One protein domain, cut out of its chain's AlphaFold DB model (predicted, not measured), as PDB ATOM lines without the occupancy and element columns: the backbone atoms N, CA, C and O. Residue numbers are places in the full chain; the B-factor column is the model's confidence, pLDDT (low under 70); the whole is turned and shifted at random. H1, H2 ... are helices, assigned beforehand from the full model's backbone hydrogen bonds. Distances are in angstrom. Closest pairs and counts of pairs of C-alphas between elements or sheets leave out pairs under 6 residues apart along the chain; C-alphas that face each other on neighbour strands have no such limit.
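What this domain is: This is residues 33 to 112 of the 307 residues of an uncharacterized protein of Coprococcus sp. AF27-8 (UniProt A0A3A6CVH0). Three long helices run up and down in a bundle, each against the one before it, and residues 101 to 112, of which 101 to 110 belong to H3, stick out beyond the other two helices as an arm. In cross-section H1, H2 and H3 make a triangle. The printed part has 80 residues with three named helices, H1, H2 and H3 in that order, and no named strand: all helix. It is loose, with a radius of gyration of the C-alphas of 14.8 A, and spans 55 by 20 by 15 A.

How they stand to each other: H1, residues 33 to 55, touches H2, residues 58 to 75, with its residues 46 to 54 alone; the closest C-alphas, of Phe 53 and Lys 61, are 4.9 A apart. This hairpin has a shallow tilt of 13 degrees, opposite ways. H3, residues 83 to 110, forms a second hairpin with H2, at a shallow tilt of 24 degrees; the closest C-alphas, of Lys 72 and Phe 89, are 6.2 A apart. H3 touches H1 with residues 85 to 96 alone, the same way at 11 degrees, a shallow tilt; the closest C-alphas, of Lys 43 and Val 85, are 6.5 A apart. Every O i to N i+4 pair is within hydrogen-bond range in H1 and H2, and 23 of 24 in H3.

Where its parts are: H1 begins at C-alpha 33 (11.641, 155.363, 43.702) and is 33.4 A long; H2 is 25.6 A long. H3, 40.4 A long, ends at C-alpha 110 (38.798, 145.550, 0.106).

The domain as a whole: The C-alphas farthest apart, of Asn 33 and Thr 112, are 55.6 A apart. The link from H1 to H2 is tight and that from H2 to H3 short. The printed part has no cut, and no printed residue is under 70 in pLDDT.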
ATOM      1  N   ASN A  33      12.500 155.115  44.861       81.88
ATOM      2  CA  ASN A  33      11.641 155.363  43.702       81.88
ATOM      3  C   ASN A  33      12.272 156.362  42.729       81.88
ATOM      4  O   ASN A  33      12.327 156.067  41.541       81.88
ATOM      5  N   LYS A  34      12.840 157.473  43.222       81.19
ATOM      6  CA  LYS A  34      13.572 158.429  42.373       81.19
ATOM      7  C   LYS A  34      14.746 157.791  41.634       81.19
ATOM      8  O   LYS A  34      14.937 158.046  40.452       81.19
ATOM      9  N   ILE A  35      15.517 156.945  42.320       85.69
ATOM     10  CA  ILE A  35      16.635 156.210  41.711       85.69
ATOM     11  C   ILE A  35      16.136 155.284  40.598       85.69
ATOM     12  O   ILE A  35      16.716 155.263  39.513       85.69
ATOM     13  N   LYS A  36      15.059 154.527  40.852       87.38
ATOM     14  CA  LYS A  36      14.467 153.605  39.872       87.38
ATOM     15  C   LYS A  36      13.916 154.337  38.651       87.38
ATOM     16  O   LYS A  36      14.193 153.915  37.535       87.38
ATOM     17  N   GLU A  37      13.168 155.415  38.869       88.94
ATOM     18  CA  GLU A  37      12.578 156.234  37.806       88.94
ATOM     19  C   GLU A  37      13.666 156.836  36.917       88.94
ATOM     20  O   GLU A  37      13.666 156.601  35.710       88.94
ATOM     21  N   ARG A  38      14.664 157.493  37.523       88.06
ATOM     22  CA  ARG A  38      15.782 158.077  36.776       88.06
ATOM     23  C   ARG A  38      16.583 157.019  36.017       88.06
ATOM     24  O   ARG A  38      16.941 157.230  34.867       88.06
ATOM     25  N   SER A  39      16.833 155.859  36.625       87.75
ATOM     26  CA  SER A  39      17.545 154.763  35.950       87.75
ATOM     27  C   SER A  39      16.767 154.217  34.752       87.75
ATOM     28  O   SER A  39      17.375 153.895  33.735       87.75
ATOM     29  N   ALA A  40      15.439 154.103  34.857       89.38
ATOM     30  CA  ALA A  40      14.590 153.645  33.759       89.38
ATOM     31  C   ALA A  40      14.561 154.657  32.603       89.38
ATOM     32  O   ALA A  40      14.690 154.254  31.451       89.38
ATOM     33  N   GLU A  41      14.463 155.952  32.916       88.81
ATOM     34  CA  GLU A  41      14.545 157.043  31.938       88.81
ATOM     35  C   GLU A  41      15.876 156.997  31.176       88.81
ATOM     36  O   GLU A  41      15.884 156.899  29.953       88.81
ATOM     37  N   VAL A  42      17.009 156.948  31.890       92.06
ATOM     38  CA  VAL A  42      18.331 156.906  31.248       92.06
ATOM     39  C   VAL A  42      18.527 155.631  30.420       92.06
ATOM     40  O   VAL A  42      19.099 155.697  29.334       92.06
ATOM     41  N   LYS A  43      18.034 154.470  30.872       93.06
ATOM     42  CA  LYS A  43      18.075 153.233  30.068       93.06
ATOM     43  C   LYS A  43      17.246 153.348  28.788       93.06
ATOM     44  O   LYS A  43      17.695 152.867  27.749       93.06
ATOM     45  N   SER A  44      16.078 153.989  28.853       90.75
ATOM     46  CA  SER A  44      15.264 154.283  27.666       90.75
ATOM     47  C   SER A  44      16.024 155.195  26.707       90.75
ATOM     48  O   SER A  44      16.162 154.861  25.536       90.75
ATOM     49  N   ASP A  45      16.621 156.275  27.213       90.25
ATOM     50  CA  ASP A  45      17.418 157.196  26.399       90.25
ATOM     51  C   ASP A  45      18.602 156.491  25.720       90.25
ATOM     52  O   ASP A  45      18.914 156.774  24.562       90.25
ATOM     53  N   ILE A  46      19.291 155.575  26.414       93.62
ATOM     54  CA  ILE A  46      20.375 154.775  25.821       93.62
ATOM     55  C   ILE A  46      19.840 153.954  24.638       93.62
ATOM     56  O   ILE A  46      20.456 153.965  23.568       93.62
ATOM     57  N   ALA A  47      18.698 153.282  24.812       95.12
ATOM     58  CA  ALA A  47      18.075 152.466  23.771       95.12
ATOM     59  C   ALA A  47      17.612 153.307  22.570       95.12
ATOM     60  O   ALA A  47      17.930 152.964  21.431       95.12
ATOM     61  N   ASP A  48      16.957 154.442  22.814       92.81
ATOM     62  CA  ASP A  48      16.476 155.344  21.762       92.81
ATOM     63  C   ASP A  48      17.643 155.922  20.949       92.81
ATOM     64  O   ASP A  48      17.609 155.963  19.718       92.81
ATOM     65  N   ASN A  49      18.727 156.338  21.619       92.88
ATOM     66  CA  ASN A  49      19.923 156.808  20.917       92.88
ATOM     67  C   ASN A  49      20.576 155.676  20.105       92.88
ATOM     68  O   ASN A  49      21.063 155.944  19.009       92.88
ATOM     69  N   LEU A  50      20.569 154.425  20.582       96.19
ATOM     70  CA  LEU A  50      21.056 153.290  19.791       96.19
ATOM     71  C   LEU A  50      20.192 153.049  18.542       96.19
ATOM     72  O   LEU A  50      20.733 152.857  17.456       96.19
ATOM     73  N   GLU A  51      18.867 153.146  18.646       96.62
ATOM     74  CA  GLU A  51      17.979 153.010  17.486       96.62
ATOM     75  C   GLU A  51      18.205 154.125  16.448       96.62
ATOM     76  O   GLU A  51      18.244 153.872  15.238       96.62
ATOM     77  N   ILE A  52      18.389 155.366  16.910       93.44
ATOM     78  CA  ILE A  52      18.719 156.504  16.039       93.44
ATOM     79  C   ILE A  52      20.090 156.299  15.393       93.44
ATOM     80  O   ILE A  52      20.251 156.564  14.200       93.44
ATOM     81  N   PHE A  53      21.067 155.806  16.158       97.94
ATOM     82  CA  PHE A  53      22.385 155.456  15.643       97.94
ATOM     83  C   PHE A  53      22.263 154.436  14.515       97.94
ATOM     84  O   PHE A  53      22.809 154.666  13.439       97.94
ATOM     85  N   ASP A  54      21.519 153.347  14.706       96.56
ATOM     86  CA  ASP A  54      21.404 152.269  13.720       96.56
ATOM     87  C   ASP A  54      20.833 152.750  12.381       96.56
ATOM     88  O   ASP A  54      21.342 152.358  11.329       96.56
ATOM     89  N   LYS A  55      19.864 153.672  12.415       96.62
ATOM     90  CA  LYS A  55      19.225 154.265  11.224       96.62
ATOM     91  C   LYS A  55      19.988 155.455  10.626       96.62
ATOM     92  O   LYS A  55      19.653 155.902   9.529       96.62
ATOM     93  N   GLY A  56      20.951 156.012  11.357       95.56
ATOM     94  CA  GLY A  56      21.697 157.203  10.959       95.56
ATOM     95  C   GLY A  56      22.740 156.936   9.872       95.56
ATOM     96  O   GLY A  56      23.254 155.828   9.731       95.56
ATOM     97  N   ASP A  57      23.097 157.986   9.133       96.94
ATOM     98  CA  ASP A  57      24.325 158.008   8.335       96.94
ATOM     99  C   ASP A  57      25.570 158.089   9.241       96.94
ATOM    100  O   ASP A  57      25.469 158.241  10.461       96.94
ATOM    101  N   ARG A  58      26.765 157.979   8.652       96.31
ATOM    102  CA  ARG A  58      28.033 157.947   9.395       96.31
ATOM    103  C   ARG A  58      28.242 159.170  10.300       96.31
ATOM    104  O   ARG A  58      28.649 159.014  11.451       96.31
ATOM    105  N   ASN A  59      27.901 160.365   9.819       96.19
ATOM    106  CA  ASN A  59      28.057 161.603  10.586       96.19
ATOM    107  C   ASN A  59      27.084 161.643  11.766       96.19
ATOM    108  O   ASN A  59      27.488 161.939  12.892       96.19
ATOM    109  N   LYS A  60      25.822 161.262  11.540       97.12
ATOM    110  CA  LYS A  60      24.829 161.125  12.615       97.12
ATOM    111  C   LYS A  60      25.249 160.076  13.638       97.12
ATOM    112  O   LYS A  60      25.131 160.314  14.835       97.12
ATOM    113  N   LYS A  61      25.785 158.936  13.195       98.38
ATOM    114  CA  LYS A  61      26.328 157.900  14.086       98.38
ATOM    115  C   LYS A  61      27.411 158.475  15.009       98.38
ATOM    116  O   LYS A  61      27.384 158.218  16.214       98.38
ATOM    117  N   LEU A  62      28.314 159.304  14.480       97.94
ATOM    118  CA  LEU A  62      29.375 159.945  15.266       97.94
ATOM    119  C   LEU A  62      28.821 160.984  16.256       97.94
ATOM    120  O   LEU A  62      29.253 161.044  17.411       97.94
ATOM    121  N   GLU A  63      27.833 161.775  15.832       96.31
ATOM    122  CA  GLU A  63      27.144 162.745  16.687       96.31
ATOM    123  C   GLU A  63      26.444 162.059  17.868       96.31
ATOM    124  O   GLU A  63      26.622 162.458  19.025       96.31
ATOM    125  N   ILE A  64      25.705 160.980  17.596       97.75
ATOM    126  CA  ILE A  64      25.021 160.197  18.626       97.75
ATOM    127  C   ILE A  64      26.024 159.557  19.587       97.75
ATOM    128  O   ILE A  64      25.829 159.634  20.803       97.75
ATOM    129  N   PHE A  65      27.135 159.011  19.085       98.44
ATOM    130  CA  PHE A  65      28.207 158.491  19.937       98.44
ATOM    131  C   PHE A  65      28.761 159.571  20.887       98.44
ATOM    132  O   PHE A  65      28.933 159.333  22.090       98.44
ATOM    133  N   LYS A  66      29.006 160.787  20.376       96.81
ATOM    134  CA  LYS A  66      29.492 161.928  21.173       96.81
ATOM    135  C   LYS A  66      28.477 162.358  22.234       96.81
ATOM    136  O   LYS A  66      28.853 162.597  23.389       96.81
ATOM    137  N   LYS A  67      27.197 162.434  21.862       94.62
ATOM    138  CA  LYS A  67      26.088 162.734  22.778       94.62
ATOM    139  C   LYS A  67      26.017 161.693  23.893       94.62
ATOM    140  O   LYS A  67      26.031 162.057  25.066       94.62
ATOM    141  N   LEU A  68      26.035 160.407  23.547       94.31
ATOM    142  CA  LEU A  68      25.947 159.317  24.515       94.31
ATOM    143  C   LEU A  68      27.163 159.282  25.459       94.31
ATOM    144  O   LEU A  68      27.004 159.125  26.668       94.31
ATOM    145  N   SER A  69      28.365 159.545  24.937       94.06
ATOM    146  CA  SER A  69      29.589 159.693  25.742       94.06
ATOM    147  C   SER A  69      29.497 160.858  26.735       94.06
ATOM    148  O   SER A  69      29.954 160.759  27.875       94.06
ATOM    149  N   THR A  70      28.887 161.973  26.323       93.19
ATOM    150  CA  THR A  70      28.655 163.140  27.188       93.19
ATOM    151  C   THR A  70      27.633 162.818  28.274       93.19
ATOM    152  O   THR A  70      27.878 163.105  29.447       93.19
ATOM    153  N   ASN A  71      26.535 162.154  27.905       91.00
ATOM    154  CA  ASN A  71      25.492 161.726  28.833       91.00
ATOM    155  C   ASN A  71      26.031 160.749  29.881       91.00
ATOM    156  O   ASN A  71      25.752 160.939  31.061       91.00
ATOM    157  N   LYS A  72      26.879 159.784  29.494       95.62
ATOM    158  CA  LYS A  72      27.580 158.899  30.440       95.62
ATOM    159  C   LYS A  72      28.357 159.708  31.484       95.62
ATOM    160  O   LYS A  72      28.200 159.487  32.683       95.62
ATOM    161  N   ASN A  73      29.169 160.671  31.037       91.00
ATOM    162  CA  ASN A  73      29.981 161.509  31.926       91.00
ATOM    163  C   ASN A  73      29.134 162.399  32.848       91.00
ATOM    164  O   ASN A  73      29.559 162.697  33.965       91.00
ATOM    165  N   ALA A  74      27.973 162.864  32.380       90.06
ATOM    166  CA  ALA A  74      27.029 163.624  33.192       90.06
ATOM    167  C   ALA A  74      26.358 162.724  34.238       90.06
ATOM    168  O   ALA A  74      26.399 163.042  35.425       90.06
ATOM    169  N   TYR A  75      25.840 161.568  33.815       87.25
ATOM    170  CA  TYR A  75      25.176 160.595  34.680       87.25
ATOM    171  C   TYR A  75      26.109 160.070  35.779       87.25
ATOM    172  O   TYR A  75      25.717 160.001  36.936       87.25
ATOM    173  N   GLN A  76      27.382 159.802  35.466       90.44
ATOM    174  CA  GLN A  76      28.387 159.374  36.451       90.44
ATOM    175  C   GLN A  76      28.599 160.382  37.598       90.44
ATOM    176  O   GLN A  76      29.044 160.006  38.682       90.44
ATOM    177  N   LYS A  77      28.297 161.666  37.376       91.25
ATOM    178  CA  LYS A  77      28.425 162.730  38.385       91.25
ATOM    179  C   LYS A  77      27.149 162.932  39.202       91.25
ATOM    180  O   LYS A  77      27.169 163.717  40.148       91.25
ATOM    181  N   GLU A  78      26.049 162.269  38.845       86.44
ATOM    182  CA  GLU A  78      24.808 162.342  39.612       86.44
ATOM    183  C   GLU A  78      24.995 161.693  40.997       86.44
ATOM    184  O   GLU A  78      25.671 160.670  41.145       86.44
ATOM    185  N   GLU A  79      24.365 162.279  42.022       81.56
ATOM    186  CA  GLU A  79      24.487 161.857  43.430       81.56
ATOM    187  C   GLU A  79      24.091 160.384  43.648       81.56
ATOM    188  O   GLU A  79      24.628 159.715  44.531       81.56
ATOM    189  N   TYR A  80      23.166 159.866  42.830       81.81
ATOM    190  CA  TYR A  80      22.607 158.517  42.958       81.81
ATOM    191  C   TYR A  80      22.676 157.685  41.672       81.81
ATOM    192  O   TYR A  80      21.761 156.906  41.382       81.81
ATOM    193  N   HIS A  81      23.763 157.819  40.913       84.81
ATOM    194  CA  HIS A  81      23.986 157.002  39.723       84.81
ATOM    195  C   HIS A  81      24.020 155.502  40.051       84.81
ATOM    196  O   HIS A  81      24.570 155.061  41.062       84.81
ATOM    197  N   GLN A  82      23.416 154.704  39.176       90.44
ATOM    198  CA  GLN A  82      23.439 153.244  39.263       90.44
ATOM    199  C   GLN A  82      24.532 152.675  38.366       90.44
ATOM    200  O   GLN A  82      24.584 152.992  37.176       90.44
ATOM    201  N   LYS A  83      25.364 151.789  38.926       94.44
ATOM    202  CA  LYS A  83      26.445 151.122  38.189       94.44
ATOM    203  C   LYS A  83      25.926 150.385  36.952       94.44
ATOM    204  O   LYS A  83      26.484 150.553  35.883       94.44
ATOM    205  N   GLU A  84      24.816 149.667  37.074       94.06
ATOM    206  CA  GLU A  84      24.213 148.924  35.958       94.06
ATOM    207  C   GLU A  84      23.870 149.824  34.758       94.06
ATOM    208  O   GLU A  84      23.966 149.397  33.616       94.06
ATOM    209  N   VAL A  85      23.489 151.082  35.002       93.50
ATOM    210  CA  VAL A  85      23.214 152.053  33.929       93.50
ATOM    211  C   VAL A  85      24.520 152.551  33.296       93.50
ATOM    212  O   VAL A  85      24.566 152.790  32.093       93.50
ATOM    213  N   LEU A  86      25.601 152.686  34.076       95.44
ATOM    214  CA  LEU A  86      26.935 152.977  33.533       95.44
ATOM    215  C   LEU A  86      27.455 151.821  32.671       95.44
ATOM    216  O   LEU A  86      28.014 152.081  31.608       95.44
ATOM    217  N   ASP A  87      27.207 150.579  33.087       97.88
ATOM    218  CA  ASP A  87      27.532 149.387  32.303       97.88
ATOM    219  C   ASP A  87      26.723 149.379  30.984       97.88
ATOM    220  O   ASP A  87      27.280 149.118  29.918       97.88
ATOM    221  N   ASP A  88      25.435 149.755  31.005       95.81
ATOM    222  CA  ASP A  88      24.612 149.904  29.788       95.81
ATOM    223  C   ASP A  88      25.171 150.977  28.830       95.81
ATOM    224  O   ASP A  88      25.218 150.760  27.611       95.81
ATOM    225  N   PHE A  89      25.647 152.113  29.358       97.62
ATOM    226  CA  PHE A  89      26.354 153.121  28.561       97.62
ATOM    227  C   PHE A  89      27.628 152.554  27.932       97.62
ATOM    228  O   PHE A  89      27.857 152.753  26.741       97.62
ATOM    229  N   GLU A  90      28.469 151.877  28.717       97.75
ATOM    230  CA  GLU A  90      29.743 151.315  28.252       97.75
ATOM    231  C   GLU A  90      29.536 150.284  27.149       97.75
ATOM    232  O   GLU A  90      30.100 150.434  26.065       97.75
ATOM    233  N   ASN A  91      28.643 149.326  27.382       98.00
ATOM    234  CA  ASN A  91      28.294 148.296  26.412       98.00
ATOM    235  C   ASN A  91      27.742 148.900  25.113       98.00
ATOM    236  O   ASN A  91      28.049 148.433  24.017       98.00
ATOM    237  N   THR A  92      26.918 149.946  25.212       98.00
ATOM    238  CA  THR A  92      26.348 150.611  24.031       98.00
ATOM    239  C   THR A  92      27.407 151.405  23.268       98.00
ATOM    240  O   THR A  92      27.479 151.310  22.044       98.00
ATOM    241  N   LEU A  93      28.275 152.139  23.968       98.25
ATOM    242  CA  LEU A  93      29.384 152.867  23.350       98.25
ATOM    243  C   LEU A  93      30.377 151.915  22.671       98.25
ATOM    244  O   LEU A  93      30.866 152.230  21.589       98.25
ATOM    245  N   GLU A  94      30.654 150.751  23.256       97.44
ATOM    246  CA  GLU A  94      31.509 149.730  22.642       97.44
ATOM    247  C   GLU A  94      30.893 149.164  21.353       97.44
ATOM    248  O   GLU A  94      31.571 149.088  20.327       97.44
ATOM    249  N   LYS A  95      29.584 148.873  21.355       97.12
ATOM    250  CA  LYS A  95      28.850 148.487  20.134       97.12
ATOM    251  C   LYS A  95      28.893 149.574  19.059       97.12
ATOM    252  O   LYS A  95      29.069 149.279  17.885       97.12
ATOM    253  N   MET A  96      28.754 150.841  19.442       97.69
ATOM    254  CA  MET A  96      28.866 151.945  18.486       97.69
ATOM    255  C   MET A  96      30.287 152.054  17.920       97.69
ATOM    256  O   MET A  96      30.445 152.236  16.717       97.69
ATOM    257  N   LYS A  97      31.328 151.889  18.749       97.69
ATOM    258  CA  LYS A  97      32.734 151.867  18.298       97.69
ATOM    259  C   LYS A  97      33.003 150.745  17.297       97.69
ATOM    260  O   LYS A  97      33.736 150.964  16.332       97.69
ATOM    261  N   SER A  98      32.420 149.564  17.508       96.44
ATOM    262  CA  SER A  98      32.659 148.412  16.635       96.44
ATOM    263  C   SER A  98      32.129 148.626  15.217       96.44
ATOM    264  O   SER A  98      32.767 148.157  14.279       96.44
ATOM    265  N   PHE A  99      31.056 149.405  15.032       96.69
ATOM    266  CA  PHE A  99      30.594 149.821  13.702       96.69
ATOM    267  C   PHE A  99      31.704 150.537  12.915       96.69
ATOM    268  O   PHE A  99      32.033 150.125  11.806       96.69
ATOM    269  N   PHE A 100      32.319 151.567  13.507       97.50
ATOM    270  CA  PHE A 100      33.380 152.337  12.845       97.50
ATOM    271  C   PHE A 100      34.620 151.480  12.606       97.50
ATOM    272  O   PHE A 100      35.142 151.454  11.495       97.50
ATOM    273  N   SER A 101      35.057 150.734  13.628       95.50
ATOM    274  CA  SER A 101      36.228 149.864  13.500       95.50
ATOM    275  C   SER A 101      36.035 148.794  12.427       95.50
ATOM    276  O   SER A 101      36.958 148.533  11.662       95.50
ATOM    277  N   SER A 102      34.848 148.188  12.352       96.00
ATOM    278  CA  SER A 102      34.541 147.171  11.347       96.00
ATOM    279  C   SER A 102      34.537 147.747   9.935       96.00
ATOM    280  O   SER A 102      34.914 147.052   8.995       96.00
ATOM    281  N   ASP A 103      34.094 148.990   9.769       96.12
ATOM    282  CA  ASP A 103      34.083 149.652   8.468       96.12
ATOM    283  C   ASP A 103      35.502 150.032   8.004       96.12
ATOM    284  O   ASP A 103      35.838 149.875   6.826       96.12
ATOM    285  N   TYR A 104      36.380 150.413   8.940       97.31
ATOM    286  CA  TYR A 104      37.808 150.573   8.649       97.31
ATOM    287  C   TYR A 104      38.442 149.261   8.191       97.31
ATOM    288  O   TYR A 104      39.136 149.233   7.176       97.31
ATOM    289  N   ASP A 105      38.169 148.169   8.909       96.69
ATOM    290  CA  ASP A 105      38.685 146.837   8.579       96.69
ATOM    291  C   ASP A 105      38.203 146.356   7.215       96.69
ATOM    292  O   ASP A 105      38.979 145.812   6.426       96.69
ATOM    293  N   LYS A 106      36.932 146.616   6.904       97.62
ATOM    294  CA  LYS A 106      36.359 146.335   5.593       97.62
ATOM    295  C   LYS A 106      37.094 147.102   4.495       97.62
ATOM    296  O   LYS A 106      37.564 146.480   3.545       97.62
ATOM    297  N   THR A 107      37.241 148.418   4.645       97.88
ATOM    298  CA  THR A 107      37.928 149.263   3.655       97.88
ATOM    299  C   THR A 107      39.377 148.815   3.459       97.88
ATOM    300  O   THR A 107      39.841 148.692   2.325       97.88
ATOM    301  N   LEU A 108      40.087 148.503   4.545       97.88
ATOM    302  CA  LEU A 108      41.456 147.995   4.486       97.88
ATOM    303  C   LEU A 108      41.530 146.665   3.720       97.88
ATOM    304  O   LEU A 108      42.366 146.503   2.829       97.88
ATOM    305  N   SER A 109      40.623 145.729   4.014       97.75
ATOM    306  CA  SER A 109      40.569 144.423   3.351       97.75
ATOM    307  C   SER A 109      40.213 144.529   1.866       97.75
ATOM    308  O   SER A 109      40.828 143.846   1.051       97.75
ATOM    309  N   GLU A 110      39.236 145.361   1.500       98.06
ATOM    310  CA  GLU A 110      38.798 145.550   0.106       98.06
ATOM    311  C   GLU A 110      39.901 146.170  -0.766       98.06
ATOM    312  O   GLU A 110      39.969 145.901  -1.966       98.06
ATOM    313  N   ASN A 111      40.800 146.946  -0.155       98.25
ATOM    314  CA  ASN A 111      41.906 147.618  -0.835       98.25
ATOM    315  C   ASN A 111      43.263 146.924  -0.628       98.25
ATOM    316  O   ASN A 111      44.294 147.452  -1.048       98.25
ATOM    317  N   THR A 112      43.288 145.727  -0.034       98.06
ATOM    318  CA  THR A 112      44.493 144.892   0.057       98.06
ATOM    319  C   THR A 112      44.600 144.002  -1.182       98.06
ATOM    320  O   THR A 112      43.898 143.003  -1.330       98.06
TER     321      THR A 112